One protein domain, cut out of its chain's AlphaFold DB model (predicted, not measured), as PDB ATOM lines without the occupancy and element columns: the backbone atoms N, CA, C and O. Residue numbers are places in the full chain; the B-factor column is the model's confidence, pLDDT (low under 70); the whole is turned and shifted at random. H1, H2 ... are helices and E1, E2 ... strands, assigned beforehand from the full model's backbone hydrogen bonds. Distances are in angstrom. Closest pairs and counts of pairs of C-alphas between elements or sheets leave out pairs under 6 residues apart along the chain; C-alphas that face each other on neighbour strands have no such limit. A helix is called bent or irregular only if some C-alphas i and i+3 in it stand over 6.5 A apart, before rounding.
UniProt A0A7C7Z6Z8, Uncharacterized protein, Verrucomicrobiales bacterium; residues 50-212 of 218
ATOM      1  N   ILE A  50     -31.034  55.076  42.108       92.56
ATOM      2  CA  ILE A  50     -29.995  54.255  41.462       92.56
ATOM      3  C   ILE A  50     -30.517  52.846  41.161       92.56
ATOM      4  O   ILE A  50     -30.413  52.383  40.027       92.56
ATOM      5  N   ALA A  51     -31.125  52.183  42.145       93.19
ATOM      6  CA  ALA A  51     -31.631  50.821  41.994       93.19
ATOM      7  C   ALA A  51     -32.739  50.678  40.923       93.19
ATOM      8  O   ALA A  51     -32.595  49.829  40.038       93.19
ATOM      9  N   PRO A  52     -33.824  51.487  40.925       93.06
ATOM     10  CA  PRO A  52     -34.838  51.401  39.874       93.06
ATOM     11  C   PRO A  52     -34.288  51.773  38.493       93.06
ATOM     12  O   PRO A  52     -34.654  51.123  37.512       93.06
ATOM     13  N   LYS A  53     -33.371  52.746  38.412       93.44
ATOM     14  CA  LYS A  53     -32.720  53.123  37.153       93.44
ATOM     15  C   LYS A  53     -31.821  52.015  36.607       93.44
ATOM     16  O   LYS A  53     -31.834  51.762  35.409       93.44
ATOM     17  N   ALA A  54     -31.085  51.307  37.462       93.44
ATOM     18  CA  ALA A  54     -30.288  50.155  37.046       93.44
ATOM     19  C   ALA A  54     -31.165  49.077  36.382       93.44
ATOM     20  O   ALA A  54     -30.840  48.588  35.303       93.44
ATOM     21  N   ALA A  55     -32.325  48.766  36.969       94.31
ATOM     22  CA  ALA A  55     -33.277  47.817  36.386       94.31
ATOM     23  C   ALA A  55     -33.953  48.320  35.099       94.31
ATOM     24  O   ALA A  55     -34.411  47.512  34.287       94.31
ATOM     25  N   GLU A  56     -34.073  49.635  34.915       93.81
ATOM     26  CA  GLU A  56     -34.531  50.240  33.660       93.81
ATOM     27  C   GLU A  56     -33.479  50.079  32.559       93.81
ATOM     28  O   GLU A  56     -33.805  49.561  31.497       93.81
ATOM     29  N   LEU A  57     -32.215  50.410  32.845       92.31
ATOM     30  CA  LEU A  57     -31.097  50.278  31.903       92.31
ATOM     31  C   LEU A  57     -30.884  48.830  31.442       92.31
ATOM     32  O   LEU A  57     -30.635  48.589  30.270       92.31
ATOM     33  N   VAL A  58     -31.054  47.840  32.324       92.81
ATOM     34  CA  VAL A  58     -31.023  46.419  31.918       92.81
ATOM     35  C   VAL A  58     -32.146  46.090  30.919       92.81
ATOM     36  O   VAL A  58     -31.981  45.236  30.052       92.81
ATOM     37  N   GLY A  59     -33.288  46.776  31.018       89.38
ATOM     38  CA  GLY A  59     -34.448  46.573  30.145       89.38
ATOM     39  C   GLY A  59     -34.338  47.206  28.769       89.38
ATOM     40  O   GLY A  59     -35.073  46.807  27.870       89.38
ATOM     41  N   THR A  60     -33.437  48.172  28.590       91.00
ATOM     42  CA  THR A  60     -33.191  48.792  27.281       91.00
ATOM     43  C   THR A  60     -32.281  47.944  26.396       91.00
ATOM     44  O   THR A  60     -32.149  48.234  25.212       91.00
ATOM     45  N   VAL A  61     -31.660  46.903  26.956       90.25
ATOM     46  CA  VAL A  61     -30.740  46.004  26.257       90.25
ATOM     47  C   VAL A  61     -31.480  44.754  25.775       90.25
ATOM     48  O   VAL A  61     -32.426  44.278  26.413       90.25
ATOM     49  N   SER A  62     -31.048  44.207  24.634       87.81
ATOM     50  CA  SER A  62     -31.590  42.953  24.108       87.81
ATOM     51  C   SER A  62     -31.369  41.789  25.083       87.81
ATOM     52  O   SER A  62     -30.487  41.825  25.944       87.81
ATOM     53  N   VAL A  63     -32.188  40.741  24.966       89.06
ATOM     54  CA  VAL A  63     -32.127  39.577  25.866       89.06
ATOM     55  C   VAL A  63     -30.754  38.901  25.792       89.06
ATOM     56  O   VAL A  63     -30.223  38.487  26.819       89.06
ATOM     57  N   GLU A  64     -30.158  38.852  24.601       89.81
ATOM     58  CA  GLU A  64     -28.872  38.205  24.325       89.81
ATOM     59  C   GLU A  64     -27.715  38.869  25.081       89.81
ATOM     60  O   GLU A  64     -26.832  38.179  25.580       89.81
ATOM     61  N   ASN A  65     -27.760  40.195  25.227       90.06
ATOM     62  CA  ASN A  65     -26.700  40.983  25.863       90.06
ATOM     63  C   ASN A  65     -27.041  41.368  27.313       90.06
ATOM     64  O   ASN A  65     -26.294  42.096  27.969       90.06
ATOM     65  N   ARG A  66     -28.183  40.905  27.837       91.06
ATOM     66  CA  ARG A  66     -28.719  41.362  29.126       91.06
ATOM     67  C   ARG A  66     -27.787  41.051  30.295       91.06
ATOM     68  O   ARG A  66     -27.633  41.889  31.177       91.06
ATOM     69  N   ILE A  67     -27.154  39.878  30.305       92.81
ATOM     70  CA  ILE A  67     -26.229  39.481  31.380       92.81
ATOM     71  C   ILE A  67     -24.965  40.348  31.378       92.81
ATOM     72  O   ILE A  67     -24.551  40.822  32.436       92.81
ATOM     73  N   GLU A  68     -24.393  40.620  30.205       92.06
ATOM     74  CA  GLU A  68     -23.233  41.512  30.076       92.06
ATOM     75  C   GLU A  68     -23.580  42.937  30.532       92.06
ATOM     76  O   GLU A  68     -22.821  43.574  31.267       92.06
ATOM     77  N   ALA A  69     -24.776  43.418  30.173       91.56
ATOM     78  CA  ALA A  69     -25.277  44.704  30.636       91.56
ATOM     79  C   ALA A  69     -25.470  44.740  32.157       91.56
ATOM     80  O   ALA A  69     -25.070  45.714  32.790       91.56
ATOM     81  N   VAL A  70     -26.030  43.687  32.764       95.69
ATOM     82  CA  VAL A  70     -26.154  43.566  34.227       95.69
ATOM     83  C   VAL A  70     -24.791  43.714  34.895       95.69
ATOM     84  O   VAL A  70     -24.670  44.478  35.851       95.69
ATOM     85  N   GLU A  71     -23.764  43.028  34.396       95.50
ATOM     86  CA  GLU A  71     -22.415  43.121  34.954       95.50
ATOM     87  C   GLU A  71     -21.860  44.546  34.868       95.50
ATOM     88  O   GLU A  71     -21.395  45.092  35.872       95.50
ATOM     89  N   ALA A  72     -21.942  45.176  33.694       94.25
ATOM     90  CA  ALA A  72     -21.450  46.535  33.497       94.25
ATOM     91  C   ALA A  72     -22.209  47.561  34.358       94.25
ATOM     92  O   ALA A  72     -21.599  48.434  34.982       94.25
ATOM     93  N   ILE A  73     -23.534  47.428  34.450       94.88
ATOM     94  CA  ILE A  73     -24.397  48.301  35.248       94.88
ATOM     95  C   ILE A  73     -24.108  48.131  36.739       94.88
ATOM     96  O   ILE A  73     -23.932  49.129  37.432       94.88
ATOM     97  N   LEU A  74     -24.026  46.900  37.253       96.31
ATOM     98  CA  LEU A  74     -23.749  46.664  38.673       96.31
ATOM     99  C   LEU A  74     -22.344  47.129  39.076       96.31
ATOM    100  O   LEU A  74     -22.179  47.647  40.180       96.31
ATOM    101  N   LYS A  75     -21.350  47.033  38.181       95.50
ATOM    102  CA  LYS A  75     -20.028  47.646  38.394       95.50
ATOM    103  C   LYS A  75     -20.124  49.168  38.476       95.50
ATOM    104  O   LYS A  75     -19.605  49.752  39.421       95.50
ATOM    105  N   ALA A  76     -20.839  49.809  37.551       93.38
ATOM    106  CA  ALA A  76     -21.055  51.257  37.588       93.38
ATOM    107  C   ALA A  76     -21.800  51.707  38.860       93.38
ATOM    108  O   ALA A  76     -21.441  52.713  39.472       93.38
ATOM    109  N   VAL A  77     -22.802  50.937  39.298       94.50
ATOM    110  CA  VAL A  77     -23.502  51.145  40.574       94.50
ATOM    111  C   VAL A  77     -22.526  51.061  41.746       94.50
ATOM    112  O   VAL A  77     -22.527  51.955  42.590       94.50
ATOM    113  N   TYR A  78     -21.683  50.026  41.793       94.69
ATOM    114  CA  TYR A  78     -20.708  49.824  42.863       94.69
ATOM    115  C   TYR A  78     -19.670  50.952  42.926       94.69
ATOM    116  O   TYR A  78     -19.444  51.519  43.992       94.69
ATOM    117  N   GLU A  79     -19.106  51.344  41.779       91.94
ATOM    118  CA  GLU A  79     -18.162  52.465  41.680       91.94
ATOM    119  C   GLU A  79     -18.780  53.789  42.135       91.94
ATOM    120  O   GLU A  79     -18.106  54.624  42.740       91.94
ATOM    121  N   ARG A  80     -20.070  53.995  41.850       89.88
ATOM    122  CA  ARG A  80     -20.793  55.185  42.296       89.88
ATOM    123  C   ARG A  80     -21.063  55.144  43.795       89.88
ATOM    124  O   ARG A  80     -20.881  56.158  44.472       89.88
ATOM    125  N   ASN A  81     -21.579  54.022  44.290       89.12
ATOM    126  CA  ASN A  81     -21.878  53.798  45.696       89.12
ATOM    127  C   ASN A  81     -22.071  52.298  45.983       89.12
ATOM    128  O   ASN A  81     -23.128  51.726  45.729       89.12
ATOM    129  N   GLU A  82     -21.081  51.678  46.619       91.56
ATOM    130  CA  GLU A  82     -21.105  50.260  47.003       91.56
ATOM    131  C   GLU A  82     -22.349  49.845  47.814       91.56
ATOM    132  O   GLU A  82     -22.850  48.728  47.674       91.56
ATOM    133  N   ARG A  83     -22.920  50.754  48.620       92.56
ATOM    134  CA  ARG A  83     -24.026  50.440  49.543       92.56
ATOM    135  C   ARG A  83     -25.342  50.136  48.832       92.56
ATOM    136  O   ARG A  83     -26.233  49.552  49.444       92.56
ATOM    137  N   VAL A  84     -25.485  50.535  47.566       95.12
ATOM    138  CA  VAL A  84     -26.681  50.248  46.751       95.12
ATOM    139  C   VAL A  84     -26.518  49.025  45.860       95.12
ATOM    140  O   VAL A  84     -27.457  48.688  45.141       95.12
ATOM    141  N   LEU A  85     -25.379  48.325  45.904       96.75
ATOM    142  CA  LEU A  85     -25.166  47.137  45.076       96.75
ATOM    143  C   LEU A  85     -26.235  46.067  45.348       96.75
ATOM    144  O   LEU A  85     -26.876  45.586  44.417       96.75
ATOM    145  N   VAL A  86     -26.490  45.758  46.625       97.88
ATOM    146  CA  VAL A  86     -27.482  44.746  47.034       97.88
ATOM    147  C   VAL A  86     -28.897  45.138  46.609       97.88
ATOM    148  O   VAL A  86     -29.614  44.324  46.028       97.88
ATOM    149  N   SER A  87     -29.310  46.382  46.870       97.50
ATOM    150  CA  SER A  87     -30.654  46.848  46.510       97.50
ATOM    151  C   SER A  87     -30.844  46.945  44.996       97.50
ATOM    152  O   SER A  87     -31.930  46.644  44.504       97.50
ATOM    153  N   SER A  88     -29.800  47.306  44.247       97.75
ATOM    154  CA  SER A  88     -29.830  47.344  42.781       97.75
ATOM    155  C   SER A  88     -29.928  45.941  42.195       97.75
ATOM    156  O   SER A  88     -30.820  45.699  41.390       97.75
ATOM    157  N   ALA A  89     -29.106  44.996  42.660       98.25
ATOM    158  CA  ALA A  89     -29.184  43.595  42.250       98.25
ATOM    159  C   ALA A  89     -30.581  43.007  42.508       98.25
ATOM    160  O   ALA A  89     -31.197  42.469  41.593       98.25
ATOM    161  N   ALA A  90     -31.140  43.206  43.706       98.00
ATOM    162  CA  ALA A  90     -32.494  42.754  44.021       98.00
ATOM    163  C   ALA A  90     -33.565  43.455  43.164       98.00
ATOM    164  O   ALA A  90     -34.529  42.828  42.735       98.00
ATOM    165  N   THR A  91     -33.408  44.746  42.865       98.31
ATOM    166  CA  THR A  91     -34.366  45.477  42.016       98.31
ATOM    167  C   THR A  91     -34.334  44.983  40.570       98.31
ATOM    168  O   THR A  91     -35.391  44.841  39.954       98.31
ATOM    169  N   ILE A  92     -33.147  44.669  40.039       98.06
ATOM    170  CA  ILE A  92     -32.995  44.041  38.722       98.06
ATOM    171  C   ILE A  92     -33.611  42.635  38.750       98.06
ATOM    172  O   ILE A  92     -34.444  42.335  37.901       98.06
ATOM    173  N   ALA A  93     -33.284  41.810  39.750       98.19
ATOM    174  CA  ALA A  93     -33.808  40.448  39.891       98.19
ATOM    175  C   ALA A  93     -35.337  40.412  40.022       98.19
ATOM    176  O   ALA A  93     -35.987  39.554  39.442       98.19
ATOM    177  N   LYS A  94     -35.940  41.386  40.714       97.56
ATOM    178  CA  LYS A  94     -37.400  41.518  40.801       97.56
ATOM    179  C   LYS A  94     -38.051  41.740  39.433       97.56
ATOM    180  O   LYS A  94     -39.187  41.327  39.220       97.56
ATOM    181  N   ARG A  95     -37.372  42.455  38.531       97.25
ATOM    182  CA  ARG A  95     -37.879  42.745  37.183       97.25
ATOM    183  C   ARG A  95     -37.571  41.623  36.190       97.25
ATOM    184  O   ARG A  95     -38.373  41.413  35.286       97.25
ATOM    185  N   TYR A  96     -36.453  40.926  36.378       96.38
ATOM    186  CA  TYR A  96     -35.978  39.833  35.528       96.38
ATOM    187  C   TYR A  96     -35.667  38.595  36.388       96.38
ATOM    188  O   TYR A  96     -34.494  38.263  36.600       96.38
ATOM    189  N   PRO A  97     -36.696  37.945  36.965       95.56
ATOM    190  CA  PRO A  97     -36.501  36.830  37.889       95.56
ATOM    191  C   PRO A  97     -35.787  35.641  37.232       95.56
ATOM    192  O   PRO A  97     -35.015  34.956  37.899       95.56
ATOM    193  N   GLU A  98     -35.945  35.458  35.919       95.31
ATOM    194  CA  GLU A  98     -35.342  34.381  35.130       95.31
ATOM    195  C   GLU A  98     -33.809  34.417  35.079       95.31
ATOM    196  O   GLU A  98     -33.175  33.385  34.869       95.31
ATOM    197  N   ILE A  99     -33.212  35.593  35.295       96.38
ATOM    198  CA  ILE A  99     -31.756  35.780  35.371       96.38
ATOM    199  C   ILE A  99     -31.277  36.147  36.785       96.38
ATOM    200  O   ILE A  99     -30.131  36.564  36.983       96.38
ATOM    201  N   SER A 100     -32.144  36.013  37.794       97.19
ATOM    202  CA  SER A 100     -31.801  36.300  39.192       97.19
ATOM    203  C   SER A 100     -30.605  35.500  39.734       97.19
ATOM    204  O   SER A 100     -29.816  36.103  40.475       97.19
ATOM    205  N   PRO A 101     -30.362  34.226  39.343       96.69
ATOM    206  CA  PRO A 101     -29.165  33.504  39.774       96.69
ATOM    207  C   PRO A 101     -27.870  34.173  39.307       96.69
ATOM    208  O   PRO A 101     -26.945  34.374  40.097       96.69
ATOM    209  N   GLN A 102     -27.822  34.583  38.036       98.06
ATOM    210  CA  GLN A 102     -26.665  35.251  37.445       98.06
ATOM    211  C   GLN A 102     -26.466  36.636  38.064       98.06
ATOM    212  O   GLN A 102     -25.342  36.990  38.409       98.06
ATOM    213  N   ILE A 103     -27.545  37.401  38.273       98.25
ATOM    214  CA  ILE A 103     -27.488  38.717  38.929       98.25
ATOM    215  C   ILE A 103     -26.858  38.607  40.326       98.25
ATOM    216  O   ILE A 103     -25.954  39.379  40.660       98.25
ATOM    217  N   ALA A 104     -27.304  37.641  41.135       98.00
ATOM    218  CA  ALA A 104     -26.784  37.437  42.483       98.00
ATOM    219  C   ALA A 104     -25.300  37.033  42.474       98.00
ATOM    220  O   ALA A 104     -24.510  37.588  43.243       98.00
ATOM    221  N   ALA A 105     -24.903  36.118  41.584       97.00
ATOM    222  CA  ALA A 105     -23.514  35.680  41.445       97.00
ATOM    223  C   ALA A 105     -22.587  36.808  40.953       97.00
ATOM    224  O   ALA A 105     -21.490  36.984  41.491       97.00
ATOM    225  N   ILE A 106     -23.039  37.622  39.993       98.25
ATOM    226  CA  ILE A 106     -22.309  38.797  39.493       98.25
ATOM    227  C   ILE A 106     -22.079  39.798  40.625       98.25
ATOM    228  O   ILE A 106     -20.945  40.205  40.867       98.25
ATOM    229  N   ALA A 107     -23.127  40.165  41.364       97.81
ATOM    230  CA  ALA A 107     -23.002  41.100  42.479       97.81
ATOM    231  C   ALA A 107     -22.070  40.572  43.582       97.81
ATOM    232  O   ALA A 107     -21.243  41.320  44.099       97.81
ATOM    233  N   ALA A 108     -22.151  39.277  43.904       97.19
ATOM    234  CA  ALA A 108     -21.244  38.647  44.857       97.19
ATOM    235  C   ALA A 108     -19.791  38.614  44.347       97.19
ATOM    236  O   ALA A 108     -18.853  38.688  45.138       97.19
ATOM    237  N   THR A 109     -19.579  38.516  43.032       97.56
ATOM    238  CA  THR A 109     -18.246  38.589  42.412       97.56
ATOM    239  C   THR A 109     -17.669  40.003  42.476       97.56
ATOM    240  O   THR A 109     -16.479  40.156  42.742       97.56
ATOM    241  N   ILE A 110     -18.505  41.027  42.273       97.12
ATOM    242  CA  ILE A 110     -18.108  42.439  42.383       97.12
ATOM    243  C   ILE A 110     -17.648  42.757  43.808       97.12
ATOM    244  O   ILE A 110     -16.589  43.354  43.988       97.12
ATOM    245  N   ASP A 111     -18.414  42.330  44.814       96.62
ATOM    246  CA  ASP A 111     -18.044  42.501  46.215       96.62
ATOM    247  C   ASP A 111     -18.383  41.255  47.043       96.62
ATOM    248  O   ASP A 111     -19.529  40.979  47.408       96.62
ATOM    249  N   SER A 112     -17.336  40.516  47.410       94.12
ATOM    250  CA  SER A 112     -17.466  39.311  48.232       94.12
ATOM    251  C   SER A 112     -18.088  39.574  49.612       94.12
ATOM    252  O   SER A 112     -18.689  38.664  50.193       94.12
ATOM    253  N   SER A 113     -18.003  40.802  50.139       95.19
ATOM    254  CA  SER A 113     -18.566  41.162  51.443       95.19
ATOM    255  C   SER A 113     -20.099  41.128  51.452       95.19
ATOM    256  O   SER A 113     -20.698  40.832  52.490       95.19
ATOM    257  N   VAL A 114     -20.741  41.327  50.291       95.88
ATOM    258  CA  VAL A 114     -22.206  41.333  50.165       95.88
ATOM    259  C   VAL A 114     -22.803  39.985  49.754       95.88
ATOM    260  O   VAL A 114     -24.024  39.869  49.695       95.88
ATOM    261  N   THR A 115     -21.982  38.952  49.525       94.75
ATOM    262  CA  THR A 115     -22.387  37.615  49.035       94.75
ATOM    263  C   THR A 115     -23.663  37.073  49.687       94.75
ATOM    264  O   THR A 115     -24.602  36.666  49.007       94.75
ATOM    265  N   VAL A 116     -23.721  37.077  51.024       93.94
ATOM    266  CA  VAL A 116     -24.876  36.545  51.767       93.94
ATOM    267  C   VAL A 116     -26.101  37.446  51.594       93.94
ATOM    268  O   VAL A 116     -27.202  36.953  51.356       93.94
ATOM    269  N   ALA A 117     -25.904  38.762  51.687       97.06
ATOM    270  CA  ALA A 117     -26.979  39.742  51.598       97.06
ATOM    271  C   ALA A 117     -27.612  39.772  50.203       97.06
ATOM    272  O   ALA A 117     -28.831  39.881  50.095       97.06
ATOM    273  N   VAL A 118     -26.814  39.642  49.138       97.75
ATOM    274  CA  VAL A 118     -27.337  39.682  47.771       97.75
ATOM    275  C   VAL A 118     -28.084  38.409  47.393       97.75
ATOM    276  O   VAL A 118     -29.161  38.510  46.809       97.75
ATOM    277  N   ALA A 119     -27.593  37.234  47.796       97.06
ATOM    278  CA  ALA A 119     -28.317  35.980  47.595       97.06
ATOM    279  C   ALA A 119     -29.677  36.007  48.304       97.06
ATOM    280  O   ALA A 119     -30.704  35.711  47.699       97.06
ATOM    281  N   GLN A 120     -29.688  36.448  49.567       96.50
ATOM    282  CA  GLN A 120     -30.912  36.613  50.343       96.50
ATOM    283  C   GLN A 120     -31.874  37.614  49.685       96.50
ATOM    284  O   GLN A 120     -33.053  37.321  49.523       96.50
ATOM    285  N   ALA A 121     -31.390  38.793  49.292       97.50
ATOM    286  CA  ALA A 121     -32.241  39.826  48.710       97.50
ATOM    287  C   ALA A 121     -32.831  39.408  47.353       97.50
ATOM    288  O   ALA A 121     -33.999  39.690  47.093       97.50
ATOM    289  N   CYS A 122     -32.059  38.712  46.511       97.44
ATOM    290  CA  CYS A 122     -32.546  38.201  45.229       97.44
ATOM    291  C   CYS A 122     -33.571  37.076  45.428       97.44
ATOM    292  O   CYS A 122     -34.629  37.111  44.807       97.44
ATOM    293  N   ALA A 123     -33.322  36.135  46.341       95.69
ATOM    294  CA  ALA A 123     -34.270  35.055  46.615       95.69
ATOM    295  C   ALA A 123     -35.588  35.561  47.224       95.69
ATOM    296  O   ALA A 123     -36.645  35.010  46.946       95.69
ATOM    297  N   ALA A 124     -35.553  36.646  48.004       95.69
ATOM    298  CA  ALA A 124     -36.763  37.256  48.555       95.69
ATOM    299  C   ALA A 124     -37.708  37.816  47.473       95.69
ATOM    300  O   ALA A 124     -38.917  37.875  47.680       95.69
ATOM    301  N   VAL A 125     -37.167  38.261  46.332       96.44
ATOM    302  CA  VAL A 125     -37.955  38.829  45.221       96.44
ATOM    303  C   VAL A 125     -38.185  37.845  44.073       96.44
ATOM    304  O   VAL A 125     -39.073  38.084  43.258       96.44
ATOM    305  N   ALA A 126     -37.407  36.763  44.017       95.12
ATOM    306  CA  ALA A 126     -37.497  35.684  43.038       95.12
ATOM    307  C   ALA A 126     -37.435  34.311  43.749       95.12
ATOM    308  O   ALA A 126     -36.471  33.564  43.568       95.12
ATOM    309  N   PRO A 127     -38.434  33.978  44.592       91.38
ATOM    310  CA  PRO A 127     -38.406  32.771  45.423       91.38
ATOM    311  C   PRO A 127     -38.397  31.474  44.604       91.38
ATOM    312  O   PRO A 127     -37.761  30.509  45.015       91.38
ATOM    313  N   ASP A 128     -39.017  31.477  43.420       89.19
ATOM    314  CA  ASP A 128     -39.042  30.325  42.508       89.19
ATOM    315  C   ASP A 128     -37.643  29.922  42.010       89.19
ATOM    316  O   ASP A 128     -37.441  28.777  41.624       89.19
ATOM    317  N   PHE A 129     -36.674  30.846  42.054       92.25
ATOM    318  CA  PHE A 129     -35.291  30.644  41.603       92.25
ATOM    319  C   PHE A 129     -34.304  30.481  42.768       92.25
ATOM    320  O   PHE A 129     -33.092  30.632  42.609       92.25
ATOM    321  N   ALA A 130     -34.789  30.247  43.989       88.50
ATOM    322  CA  ALA A 130     -33.949  30.268  45.183       88.50
ATOM    323  C   ALA A 130     -32.874  29.169  45.214       88.50
ATOM    324  O   ALA A 130     -31.789  29.386  45.769       88.50
ATOM    325  N   ILE A 131     -33.154  28.010  44.611       85.69
ATOM    326  CA  ILE A 131     -32.195  26.909  44.456       85.69
ATOM    327  C   ILE A 131     -31.047  27.363  43.562       85.69
ATOM    328  O   ILE A 131     -29.883  27.281  43.952       85.69
ATOM    329  N   GLU A 132     -31.384  27.895  42.393       89.38
ATOM    330  CA  GLU A 132     -30.455  28.347  41.372       89.38
ATOM    331  C   GLU A 132     -29.639  29.542  41.869       89.38
ATOM    332  O   GLU A 132     -28.424  29.563  41.689       89.38
ATOM    333  N   ILE A 133     -30.266  30.498  42.566       92.50
ATOM    334  CA  ILE A 133     -29.582  31.624  43.222       92.50
ATOM    335  C   ILE A 133     -28.564  31.108  44.233       92.50
ATOM    336  O   ILE A 133     -27.411  31.541  44.226       92.50
ATOM    337  N   THR A 134     -28.979  30.187  45.107       88.75
ATOM    338  CA  THR A 134     -28.077  29.603  46.102       88.75
ATOM    339  C   THR A 134     -26.913  28.923  45.390       88.75
ATOM    340  O   THR A 134     -25.766  29.269  45.651       88.75
ATOM    341  N   SER A 135     -27.196  28.036  44.434       85.06
ATOM    342  CA  SER A 135     -26.187  27.309  43.663       85.06
ATOM    343  C   SER A 135     -25.184  28.254  42.991       85.06
ATOM    344  O   SER A 135     -23.995  28.170  43.305       85.06
ATOM    345  N   ALA A 136     -25.651  29.214  42.190       90.62
ATOM    346  CA  ALA A 136     -24.804  30.152  41.455       90.62
ATOM    347  C   ALA A 136     -23.910  30.991  42.383       90.62
ATOM    348  O   ALA A 136     -22.723  31.174  42.119       90.62
ATOM    349  N   VAL A 137     -24.444  31.468  43.514       91.94
ATOM    350  CA  VAL A 137     -23.654  32.239  44.488       91.94
ATOM    351  C   VAL A 137     -22.649  31.347  45.225       91.94
ATOM    352  O   VAL A 137     -21.523  31.771  45.488       91.94
ATOM    353  N   THR A 138     -23.021  30.108  45.562       87.94
ATOM    354  CA  THR A 138     -22.092  29.162  46.201       87.94
ATOM    355  C   THR A 138     -20.995  28.673  45.260       87.94
ATOM    356  O   THR A 138     -19.914  28.346  45.735       87.94
ATOM    357  N   GLU A 139     -21.228  28.661  43.950       87.56
ATOM    358  CA  GLU A 139     -20.209  28.309  42.962       87.56
ATOM    359  C   GLU A 139     -19.089  29.356  42.927       87.56
ATOM    360  O   GLU A 139     -17.908  29.005  42.985       87.56
ATOM    361  N   VAL A 140     -19.444  30.646  42.937       91.62
ATOM    362  CA  VAL A 140     -18.454  31.738  42.972       91.62
ATOM    363  C   VAL A 140     -17.854  31.960  44.366       91.62
ATOM    364  O   VAL A 140     -16.701  32.372  44.485       91.62
ATOM    365  N   HIS A 141     -18.594  31.639  45.438       88.25
ATOM    366  CA  HIS A 141     -18.149  31.783  46.832       88.25
ATOM    367  C   HIS A 141     -18.392  30.512  47.663       88.25
ATOM    368  O   HIS A 141     -19.188  30.521  48.610       88.25
ATOM    369  N   PRO A 142     -17.647  29.420  47.407       80.25
ATOM    370  CA  PRO A 142     -17.909  28.109  48.016       80.25
ATOM    371  C   PRO A 142     -17.766  28.103  49.539       80.25
ATOM    372  O   PRO A 142     -18.499  27.410  50.245       80.25
ATOM    373  N   LYS A 143     -16.876  28.940  50.086       83.06
ATOM    374  CA  LYS A 143     -16.683  29.093  51.540       83.06
ATOM    375  C   LYS A 143     -17.894  29.710  52.249       83.06
ATOM    376  O   LYS A 143     -18.024  29.567  53.464       83.06
ATOM    377  N   SER A 144     -18.769  30.388  51.510       82.56
ATOM    378  CA  SER A 144     -19.980  31.025  52.031       82.56
ATOM    379  C   SER A 144     -21.221  30.138  51.912       82.56
ATOM    380  O   SER A 144     -22.272  30.547  52.398       82.56
ATOM    381  N   SER A 145     -21.094  28.930  51.346       78.81
ATOM    382  CA  SER A 145     -22.201  28.025  51.007       78.81
ATOM    383  C   SER A 145     -23.272  27.926  52.095       78.81
ATOM    384  O   SER A 145     -24.398  28.381  51.916       78.81
ATOM    385  N   LEU A 146     -22.880  27.486  53.291       78.25
ATOM    386  CA  LEU A 146     -23.799  27.309  54.412       78.25
ATOM    387  C   LEU A 146     -24.480  28.614  54.863       78.25
ATOM    388  O   LEU A 146     -25.649  28.615  55.245       78.25
ATOM    389  N   LYS A 147     -23.754  29.739  54.836       83.19
ATOM    390  CA  LYS A 147     -24.309  31.050  55.211       83.19
ATOM    391  C   LYS A 147     -25.323  31.530  54.177       83.19
ATOM    392  O   LYS A 147     -26.353  32.070  54.568       83.19
ATOM    393  N   VAL A 148     -25.035  31.313  52.893       86.62
ATOM    394  CA  VAL A 148     -25.915  31.657  51.772       86.62
ATOM    395  C   VAL A 148     -27.197  30.835  51.838       86.62
ATOM    396  O   VAL A 148     -28.267  31.429  51.930       86.62
ATOM    397  N   THR A 149     -27.105  29.502  51.914       82.06
ATOM    398  CA  THR A 149     -28.275  28.614  52.030       82.06
ATOM    399  C   THR A 149     -29.168  29.025  53.204       82.06
ATOM    400  O   THR A 149     -30.376  29.178  53.047       82.06
ATOM    401  N   ASN A 150     -28.587  29.284  54.380       80.62
ATOM    402  CA  ASN A 150     -29.355  29.688  55.559       80.62
ATOM    403  C   ASN A 150     -30.024  31.060  55.412       80.62
ATOM    404  O   ASN A 150     -31.116  31.270  55.940       80.62
ATOM    405  N   ALA A 151     -29.357  32.018  54.770       87.00
ATOM    406  CA  ALA A 151     -29.914  33.348  54.561       87.00
ATOM    407  C   ALA A 151     -31.055  33.317  53.539       87.00
ATOM    408  O   ALA A 151     -32.080  33.955  53.760       87.00
ATOM    409  N   VAL A 152     -30.909  32.520  52.479       88.88
ATOM    410  CA  VAL A 152     -31.961  32.284  51.488       88.88
ATOM    411  C   VAL A 152     -33.160  31.574  52.127       88.88
ATOM    412  O   VAL A 152     -34.277  32.064  52.013       88.88
ATOM    413  N   ALA A 153     -32.947  30.509  52.907       83.81
ATOM    414  CA  ALA A 153     -34.025  29.789  53.600       83.81
ATOM    415  C   ALA A 153     -34.917  30.692  54.474       83.81
ATOM    416  O   ALA A 153     -36.102  30.421  54.625       83.81
ATOM    417  N   ARG A 154     -34.360  31.771  55.046       85.69
ATOM    418  CA  ARG A 154     -35.082  32.717  55.921       85.69
ATOM    419  C   ARG A 154     -36.088  33.604  55.203       85.69
ATOM    420  O   ARG A 154     -36.931  34.195  55.871       85.69
ATOM    421  N   VAL A 155     -35.926  33.799  53.901       88.19
ATOM    422  CA  VAL A 155     -36.762  34.724  53.121       88.19
ATOM    423  C   VAL A 155     -37.735  34.004  52.205       88.19
ATOM    424  O   VAL A 155     -38.582  34.655  51.598       88.19
ATOM    425  N   LEU A 156     -37.628  32.678  52.114       85.38
ATOM    426  CA  LEU A 156     -38.590  31.873  51.385       85.38
ATOM    427  C   LEU A 156     -39.862  31.674  52.209       85.38
ATOM    428  O   LEU A 156     -39.794  31.591  53.439       85.38
ATOM    429  N   PRO A 157     -41.027  31.575  51.552       77.31
ATOM    430  CA  PRO A 157     -42.253  31.184  52.227       77.31
ATOM    431  C   PRO A 157     -42.071  29.828  52.936       77.31
ATOM    432  O   PRO A 157     -41.472  28.897  52.398       77.31
ATOM    433  N   HIS A 158     -42.564  29.716  54.170       64.50
ATOM    434  CA  HIS A 158     -42.403  28.500  54.979       64.50
ATOM    435  C   HIS A 158     -43.399  27.388  54.616       64.50
ATOM    436  O   HIS A 158     -43.138  26.226  54.917       64.50
ATOM    437  N   ASP A 159     -44.492  27.726  53.929       59.31
ATOM    438  CA  ASP A 159     -45.562  26.792  53.544       59.31
ATOM    439  C   ASP A 159     -45.312  26.102  52.188       59.31
ATOM    440  O   ASP A 159     -46.222  25.531  51.590       59.31
ATOM    441  N   SER A 160     -44.088  26.180  51.669       53.91
ATOM    442  CA  SER A 160     -43.732  25.724  50.322       53.91
ATOM    443  C   SER A 160     -42.686  24.617  50.338       53.91
ATOM    444  O   SER A 160     -41.737  24.659  51.119       53.91
ATOM    445  N   ASP A 161     -42.820  23.673  49.400       61.38
ATOM    446  CA  ASP A 161     -41.923  22.530  49.163       61.38
ATOM    447  C   ASP A 161     -40.530  22.928  48.620       61.38
ATOM    448  O   ASP A 161     -39.848  22.128  47.971       61.38
ATOM    449  N   TYR A 162     -40.087  24.168  48.855       64.12
ATOM    450  CA  TYR A 162     -38.793  24.638  48.377       64.12
ATOM    451  C   TYR A 162     -37.674  23.778  48.954       64.12
ATOM    452  O   TYR A 162     -37.610  23.472  50.152       64.12
ATOM    453  N   LYS A 163     -36.750  23.419  48.072       62.81
ATOM    454  CA  LYS A 163     -35.459  22.841  48.425       62.81
ATOM    455  C   LYS A 163     -34.392  23.909  48.251       62.81
ATOM    456  O   LYS A 163     -34.645  24.953  47.666       62.81
ATOM    457  N   LEU A 164     -33.211  23.675  48.794       63.47
ATOM    458  CA  LEU A 164     -32.035  24.514  48.619       63.47
ATOM    459  C   LEU A 164     -30.820  23.636  48.401       63.47
ATOM    460  O   LEU A 164     -30.736  22.533  48.938       63.47
ATOM    461  N   THR A 165     -29.855  24.146  47.651       60.56
ATOM    462  CA  THR A 165     -28.587  23.456  47.443       60.56
ATOM    463  C   THR A 165     -27.573  23.869  48.507       60.56
ATOM    464  O   THR A 165     -27.396  25.051  48.800       60.56
ATOM    465  N   VAL A 166     -26.874  22.891  49.078       61.91
ATOM    466  CA  VAL A 166     -25.709  23.093  49.945       61.91
ATOM    467  C   VAL A 166     -24.504  22.437  49.292       61.91
ATOM    468  O   VAL A 166     -24.514  21.234  49.030       61.91
ATOM    469  N   LEU A 167     -23.442  23.208  49.062       59.09
ATOM    470  CA  LEU A 167     -22.135  22.645  48.739       59.09
ATOM    471  C   LEU A 167     -21.462  22.160  50.026       59.09
ATOM    472  O   LEU A 167     -21.156  22.966  50.911       59.09
ATOM    473  N   VAL A 168     -21.221  20.853  50.107       58.62
ATOM    474  CA  VAL A 168     -20.464  20.199  51.176       58.62
ATOM    475  C   VAL A 168     -19.031  19.978  50.699       58.62
ATOM    476  O   VAL A 168     -18.787  19.262  49.730       58.62
ATOM    477  N   LEU A 169     -18.073  20.592  51.389       51.97
ATOM    478  CA  LEU A 169     -16.647  20.499  51.077       51.97
ATOM    479  C   LEU A 169     -15.991  19.398  51.939       51.97
ATOM    480  O   LEU A 169     -15.505  19.701  53.027       51.97
ATOM    481  N   SER A 170     -15.996  18.123  51.509       47.44
ATOM    482  CA  SER A 170     -15.212  17.053  52.169       47.44
ATOM    483  C   SER A 170     -15.128  15.752  51.360       47.44
ATOM    484  O   SER A 170     -16.147  15.291  50.853       47.44
ATOM    485  N   PRO A 171     -13.986  15.041  51.382       43.75
ATOM    486  CA  PRO A 171     -12.838  15.206  50.469       43.75
ATOM    487  C   PRO A 171     -13.184  15.326  48.967       43.75
ATOM    488  O   PRO A 171     -12.322  15.707  48.180       43.75
ATOM    489  N   GLU A 172     -14.433  15.077  48.575       45.00
ATOM    490  CA  GLU A 172     -14.988  15.369  47.253       45.00
ATOM    491  C   GLU A 172     -16.126  16.391  47.410       45.00
ATOM    492  O   GLU A 172     -17.030  16.165  48.217       45.00
ATOM    493  N   PRO A 173     -16.124  17.519  46.682       55.25
ATOM    494  CA  PRO A 173     -17.229  18.467  46.744       55.25
ATOM    495  C   PRO A 173     -18.521  17.795  46.266       55.25
ATOM    496  O   PRO A 173     -18.575  17.251  45.163       55.25
ATOM    497  N   ARG A 174     -19.568  17.832  47.094       58.00
ATOM    498  CA  ARG A 174     -20.893  17.299  46.751       58.00
ATOM    499  C   ARG A 174     -21.954  18.365  46.967       58.00
ATOM    500  O   ARG A 174     -21.962  19.033  48.000       58.00
ATOM    501  N   TYR A 175     -22.845  18.502  45.994       59.88
ATOM    502  CA  TYR A 175     -24.046  19.317  46.116       59.88
ATOM    503  C   TYR A 175     -25.163  18.463  46.709       59.88
ATOM    504  O   TYR A 175     -25.424  17.360  46.232       59.88
ATOM    505  N   LEU A 176     -25.797  18.968  47.763       61.69
ATOM    506  CA  LEU A 176     -26.921  18.316  48.417       61.69
ATOM    507  C   LEU A 176     -28.159  19.200  48.328       61.69
ATOM    508  O   LEU A 176     -28.104  20.365  48.717       61.69
ATOM    509  N   GLU A 177     -29.276  18.638  47.873       63.12
ATOM    510  CA  GLU A 177     -30.582  19.277  48.012       63.12
ATOM    511  C   GLU A 177     -31.144  19.017  49.409       63.12
ATOM    512  O   GLU A 177     -31.295  17.870  49.831       63.12
ATOM    513  N   VAL A 178     -31.477  20.087  50.120       65.12
ATOM    514  CA  VAL A 178     -32.113  20.033  51.434       65.12
ATOM    515  C   VAL A 178     -33.449  20.768  51.381       65.12
ATOM    516  O   VAL A 178     -33.496  21.881  50.862       65.12
ATOM    517  N   PRO A 179     -34.553  20.192  51.884       61.66
ATOM    518  CA  PRO A 179     -35.805  20.931  51.980       61.66
ATOM    519  C   PRO A 179     -35.638  22.101  52.957       61.66
ATOM    520  O   PRO A 179     -34.949  21.972  53.973       61.66
ATOM    521  N   VAL A 180     -36.282  23.239  52.679       60.12
ATOM    522  CA  VAL A 180     -36.234  24.431  53.547       60.12
ATOM    523  C   VAL A 180     -36.691  24.092  54.970       60.12
ATOM    524  O   VAL A 180     -36.119  24.589  55.937       60.12
ATOM    525  N   SER A 181     -37.643  23.165  55.117       55.84
ATOM    526  CA  SER A 181     -38.121  22.657  56.408       55.84
ATOM    527  C   SER A 181     -37.061  21.912  57.238       55.84
ATOM    528  O   SER A 181     -37.170  21.880  58.464       55.84
ATOM    529  N   ALA A 182     -36.015  21.353  56.615       55.03
ATOM    530  CA  ALA A 182     -34.903  20.695  57.315       55.03
ATOM    531  C   ALA A 182     -33.791  21.673  57.746       55.03
ATOM    532  O   ALA A 182     -32.896  21.313  58.523       55.03
ATOM    533  N   VAL A 183     -33.836  22.927  57.279       58.41
ATOM    534  CA  VAL A 183     -32.882  23.972  57.662       58.41
ATOM    535  C   VAL A 183     -33.277  24.530  59.031       58.41
ATOM    536  O   VAL A 183     -34.125  25.412  59.150       58.41
ATOM    537  N   THR A 184     -32.654  24.031  60.103       50.12
ATOM    538  CA  THR A 184     -32.868  24.604  61.440       50.12
ATOM    539  C   THR A 184     -31.982  25.833  61.624       50.12
ATOM    540  O   THR A 184     -30.754  25.745  61.691       50.12
ATOM    541  N   LEU A 185     -32.612  27.001  61.725       50.28
ATOM    542  CA  LEU A 185     -31.926  28.265  61.960       50.28
ATOM    543  C   LEU A 185     -31.461  28.347  63.418       50.28
ATOM    544  O   LEU A 185     -32.260  28.558  64.327       50.28
ATOM    545  N   GLY A 186     -30.155  28.208  63.645       40.91
ATOM    546  CA  GLY A 186     -29.559  28.551  64.936       40.91
ATOM    547  C   GLY A 186     -29.741  30.046  65.263       40.91
ATOM    548  O   GLY A 186     -29.854  30.874  64.343       40.91
ATOM    549  N   PRO A 187     -29.774  30.425  66.557       35.84
ATOM    550  CA  PRO A 187     -29.873  31.820  66.964       35.84
ATOM    551  C   PRO A 187     -28.705  32.638  66.401       35.84
ATOM    552  O   PRO A 187     -27.541  32.226  66.452       35.84
ATOM    553  N   ILE A 188     -29.032  33.820  65.867       37.81
ATOM    554  CA  ILE A 188     -28.062  34.780  65.332       37.81
ATOM    555  C   ILE A 188     -27.094  35.148  66.465       37.81
ATOM    556  O   ILE A 188     -27.511  35.735  67.459       37.81
ATOM    557  N   GLY A 189     -25.814  34.793  66.325       37.94
ATOM    558  CA  GLY A 189     -24.763  35.157  67.285       37.94
ATOM    559  C   GLY A 189     -24.038  33.990  67.961       37.94
ATOM    560  O   GLY A 189     -23.037  34.226  68.633       37.94
ATOM    561  N   THR A 190     -24.456  32.739  67.749       35.19
ATOM    562  CA  THR A 190     -23.626  31.587  68.136       35.19
ATOM    563  C   THR A 190     -22.637  31.276  67.019       35.19
ATOM    564  O   THR A 190     -23.011  30.898  65.910       35.19
ATOM    565  N   ARG A 191     -21.347  31.498  67.293       36.84
ATOM    566  CA  ARG A 191     -20.270  30.960  66.463       36.84
ATOM    567  C   ARG A 191     -20.430  29.433  66.426       36.84
ATOM    568  O   ARG A 191     -20.522  28.794  67.469       36.84
ATOM    569  N   ASP A 192     -20.465  28.894  65.214       36.75
ATOM    570  CA  ASP A 192     -20.015  27.533  64.909       36.75
ATOM    571  C   ASP A 192     -20.979  26.359  65.154       36.75
ATOM    572  O   ASP A 192     -20.535  25.254  65.460       36.75
ATOM    573  N   SER A 193     -22.289  26.510  64.921       34.75
ATOM    574  CA  SER A 193     -23.103  25.324  64.587       34.75
ATOM    575  C   SER A 193     -24.327  25.638  63.728       34.75
ATOM    576  O   SER A 193     -25.130  26.515  64.040       34.75
ATOM    577  N   VAL A 194     -24.465  24.893  62.631       39.53
ATOM    578  CA  VAL A 194     -25.715  24.757  61.880       39.53
ATOM    579  C   VAL A 194     -26.114  23.299  62.004       39.53
ATOM    580  O   VAL A 194     -25.381  22.407  61.575       39.53
ATOM    581  N   THR A 195     -27.266  23.054  62.616       40.41
ATOM    582  CA  THR A 195     -27.815  21.707  62.743       40.41
ATOM    583  C   THR A 195     -28.793  21.497  61.599       40.41
ATOM    584  O   THR A 195     -29.908  22.007  61.638       40.41
ATOM    585  N   ILE A 196     -28.388  20.749  60.575       41.84
ATOM    586  CA  ILE A 196     -29.344  20.201  59.611       41.84
ATOM    587  C   ILE A 196     -30.011  19.025  60.329       41.84
ATOM    588  O   ILE A 196     -29.399  17.972  60.519       41.84
ATOM    589  N   ARG A 197     -31.234  19.219  60.833       37.97
ATOM    590  CA  ARG A 197     -31.987  18.111  61.422       37.97
ATOM    591  C   ARG A 197     -32.455  17.225  60.277       37.97
ATOM    592  O   ARG A 197     -33.358  17.615  59.556       37.97
ATOM    593  N   SER A 198     -31.831  16.049  60.172       34.16
ATOM    594  CA  SER A 198     -32.304  14.897  59.396       34.16
ATOM    595  C   SER A 198     -32.654  15.245  57.945       34.16
ATOM    596  O   SER A 198     -33.785  15.554  57.594       34.16
ATOM    597  N   VAL A 199     -31.656  15.135  57.071       36.12
ATOM    598  CA  VAL A 199     -31.951  14.734  55.695       36.12
ATOM    599  C   VAL A 199     -32.128  13.223  55.773       36.12
ATOM    600  O   VAL A 199     -31.172  12.519  56.103       36.12
ATOM    601  N   ASP A 200     -33.348  12.727  55.561       33.22
ATOM    602  CA  ASP A 200     -33.577  11.300  55.325       33.22
ATOM    603  C   ASP A 200     -32.925  10.950  53.987       33.22
ATOM    604  O   ASP A 200     -33.522  11.003  52.912       33.22
ATOM    605  N   PHE A 201     -31.634  10.640  54.045       35.94
ATOM    606  CA  PHE A 201     -30.961   9.977  52.953       35.94
ATOM    607  C   PHE A 201     -31.497   8.556  52.933       35.94
ATOM    608  O   PHE A 201     -31.068   7.720  53.731       35.94
ATOM    609  N   GLY A 202     -32.470   8.305  52.056       28.28
ATOM    610  CA  GLY A 202     -32.996   6.972  51.800       28.28
ATOM    611  C   GLY A 202     -31.873   5.933  51.852       28.28
ATOM    612  O   GLY A 202     -30.988   5.907  51.004       28.28
ATOM    613  N   ASN A 203     -31.911   5.123  52.908       33.84
ATOM    614  CA  ASN A 203     -31.050   3.980  53.171       33.84
ATOM    615  C   ASN A 203     -29.520   4.207  53.142       33.84
ATOM    616  O   ASN A 203     -28.779   3.376  52.621       33.84
ATOM    617  N   ILE A 204     -29.022   5.272  53.772       37.00
ATOM    618  CA  ILE A 204     -27.686   5.239  54.389       37.00
ATOM    619  C   ILE A 204     -27.864   5.473  55.889       37.00
ATOM    620  O   ILE A 204     -28.282   6.545  56.305       37.00
ATOM    621  N   GLY A 205     -27.641   4.407  56.665       31.25
ATOM    622  CA  GLY A 205     -27.852   4.279  58.113       31.25
ATOM    623  C   GLY A 205     -27.975   5.589  58.893       31.25
ATOM    624  O   GLY A 205     -27.054   6.400  58.900       31.25
ATOM    625  N   GLY A 206     -29.120   5.750  59.565       30.41
ATOM    626  CA  GLY A 206     -29.503   6.942  60.315       30.41
ATOM    627  C   GLY A 206     -28.364   7.542  61.138       30.41
ATOM    628  O   GLY A 206     -27.971   7.013  62.175       30.41
ATOM    629  N   GLY A 207     -27.866   8.682  60.670       32.06
ATOM    630  CA  GLY A 207     -26.891   9.508  61.360       32.06
ATOM    631  C   GLY A 207     -27.168  10.967  61.031       32.06
ATOM    632  O   GLY A 207     -27.220  11.353  59.865       32.06
ATOM    633  N   ALA A 208     -27.384  11.789  62.056       35.59
ATOM    634  CA  ALA A 208     -27.484  13.232  61.887       35.59
ATOM    635  C   ALA A 208     -26.131  13.772  61.395       35.59
ATOM    636  O   ALA A 208     -25.130  13.654  62.099       35.59
ATOM    637  N   ILE A 209     -26.089  14.373  60.203       38.38
ATOM    638  CA  ILE A 209     -24.880  15.047  59.718       38.38
ATOM    639  C   ILE A 209     -24.832  16.443  60.349       38.38
ATOM    640  O   ILE A 209     -25.521  17.369  59.923       38.38
ATOM    641  N   ILE A 210     -24.029  16.581  61.404       37.78
ATOM    642  CA  ILE A 210     -23.769  17.853  62.082       37.78
ATOM    643  C   ILE A 210     -22.547  18.501  61.422       37.78
ATOM    644  O   ILE A 210     -21.422  18.033  61.590       37.78
ATOM    645  N   PHE A 211     -22.746  19.599  60.690       35.81
ATOM    646  CA  PHE A 211     -21.639  20.398  60.160       35.81
ATOM    647  C   PHE A 211     -21.205  21.435  61.201       35.81
ATOM    648  O   PHE A 211     -21.842  22.474  61.384       35.81
ATOM    649  N   LYS A 212     -20.091  21.159  61.885       30.94
ATOM    650  CA  LYS A 212     -19.414  22.130  62.749       30.94
ATOM    651  C   LYS A 212     -18.320  22.832  61.944       30.94
ATOM    652  O   LYS A 212     -17.300  22.230  61.618       30.94
TER     653      LYS A 212
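Overview. This is residues 50 to 212 of the 218 residues of an uncharacterized protein of Verrucomicrobiales bacterium (UniProt A0A7C7Z6Z8). A two-stranded hairpin, E1 and E2, covers one end of a long, regularly layered stack of seven helices, with E1 packed on H6 and H7. From there the stack leads away to H1 and H2 at the opposite end, H2, H4 and H6 forming one row and H1, H3, H5 and H7 the other. The helices are an up-and-down bundle, each running against the one before it in the chain, while residues 180 to 212 form a loose stretch with no named element that reaches beyond the strands at Gly 205. The printed part has 163 residues, with seven named helices followed by two named strands, H1 to H7 and then E1 and E2, in one antiparallel sheet of order E1, E2; the class is mostly helix. The whole is compact by its radius of gyration of the C-alphas, 16.6 A, yet elongated, spanning 54 by 30 by 29 A.

Along the chain. Strand E1 is residues 163 to 170, 21.4 A from first to last C-alpha, and E2 is residues 172 to 179, 22.1 A. E2 ends at C-alpha 179 at (-35.805, 20.931, 51.980). Helix H7 is residues 142 to 153, 17.1 A, and H6 is residues 127 to 140, 20.1 A. H5 is residues 112 to 125, 20.7 A, H4 is residues 97 to 110, 19.7 A, and H3 is residues 82 to 95, 20.8 A. H2, residues 66 to 80, is the longest helix by residues and spans 20.7 A. H1, residues 50 to 59, spans 14.4 A and begins at C-alpha 50 at (-29.995, 54.255, 41.462). Five helices are irregular: C-alphas 83 and 86 in H3 are 7.1 A apart, 98 and 101 in H4 are 7.8 A, 113 and 116 in H5 are 7.8 A, 128 and 131 in H6 are 7.9 A, and 143 and 146 in H7 are 7.9 A.

Arrangement. E1 and E2 form a hairpin of antiparallel strands at 155 degrees between their directions, with N 166 and O 176 at 2.8 A and N 174 and O 168 at 3.1 A, both within hydrogen-bond range. The closest C-alphas of H6 and E1, Ile 131 and Leu 164, are 4.8 A apart; those of H7 and E1, Ser 145 and Leu 167, are 5.8 A apart. H6 and H7 are each apart from E2. H6 and H7 touch as a helical hairpin, closest at the C-alphas of Thr 138 and Ser 145, 4.9 A, at a shallow tilt of 14 degrees, opposite ways. H5 touches H7 the same way at a shallow tilt of 29 degrees, closest at Gln 120 and Val 152, their C-alphas 4.6 A apart. H4 touches H6 the same way at a shallow tilt of 29 degrees, with the C-alphas of Pro 101 and Ile 133 at 3.9 A. H3 touches H5, the C-alphas of Ala 90 and Cys 122 being closest at 4.7 A. H2 touches H4 at a steep tilt of 43 degrees, closest at the C-alphas of Glu 71 and Ile 106, 6.3 A. H1 touches H3 at a steep tilt of 43 degrees, with the C-alphas of Ala 51 and Ser 88 at 4.0 A. H1 and H7 are apart. Every O i to N i+4 pair is within hydrogen-bond range in H2, against 5 of 6 in H1, 8 of 10 in H3, H4 and H6, 7 of 10 in H5 and 6 of 8 in H7.

Size, cuts and confidence. The two C-alphas farthest apart are those of Thr 60 and Gly 205, 54.4 A. The printed part has no cut, and no link between named elements is long. Residues 194 to 195 pair antiparallel with residues 210 to 211. The mean pLDDT of the printed part is 77.0, and residues 158 to 212, with both strands among them, are under 70.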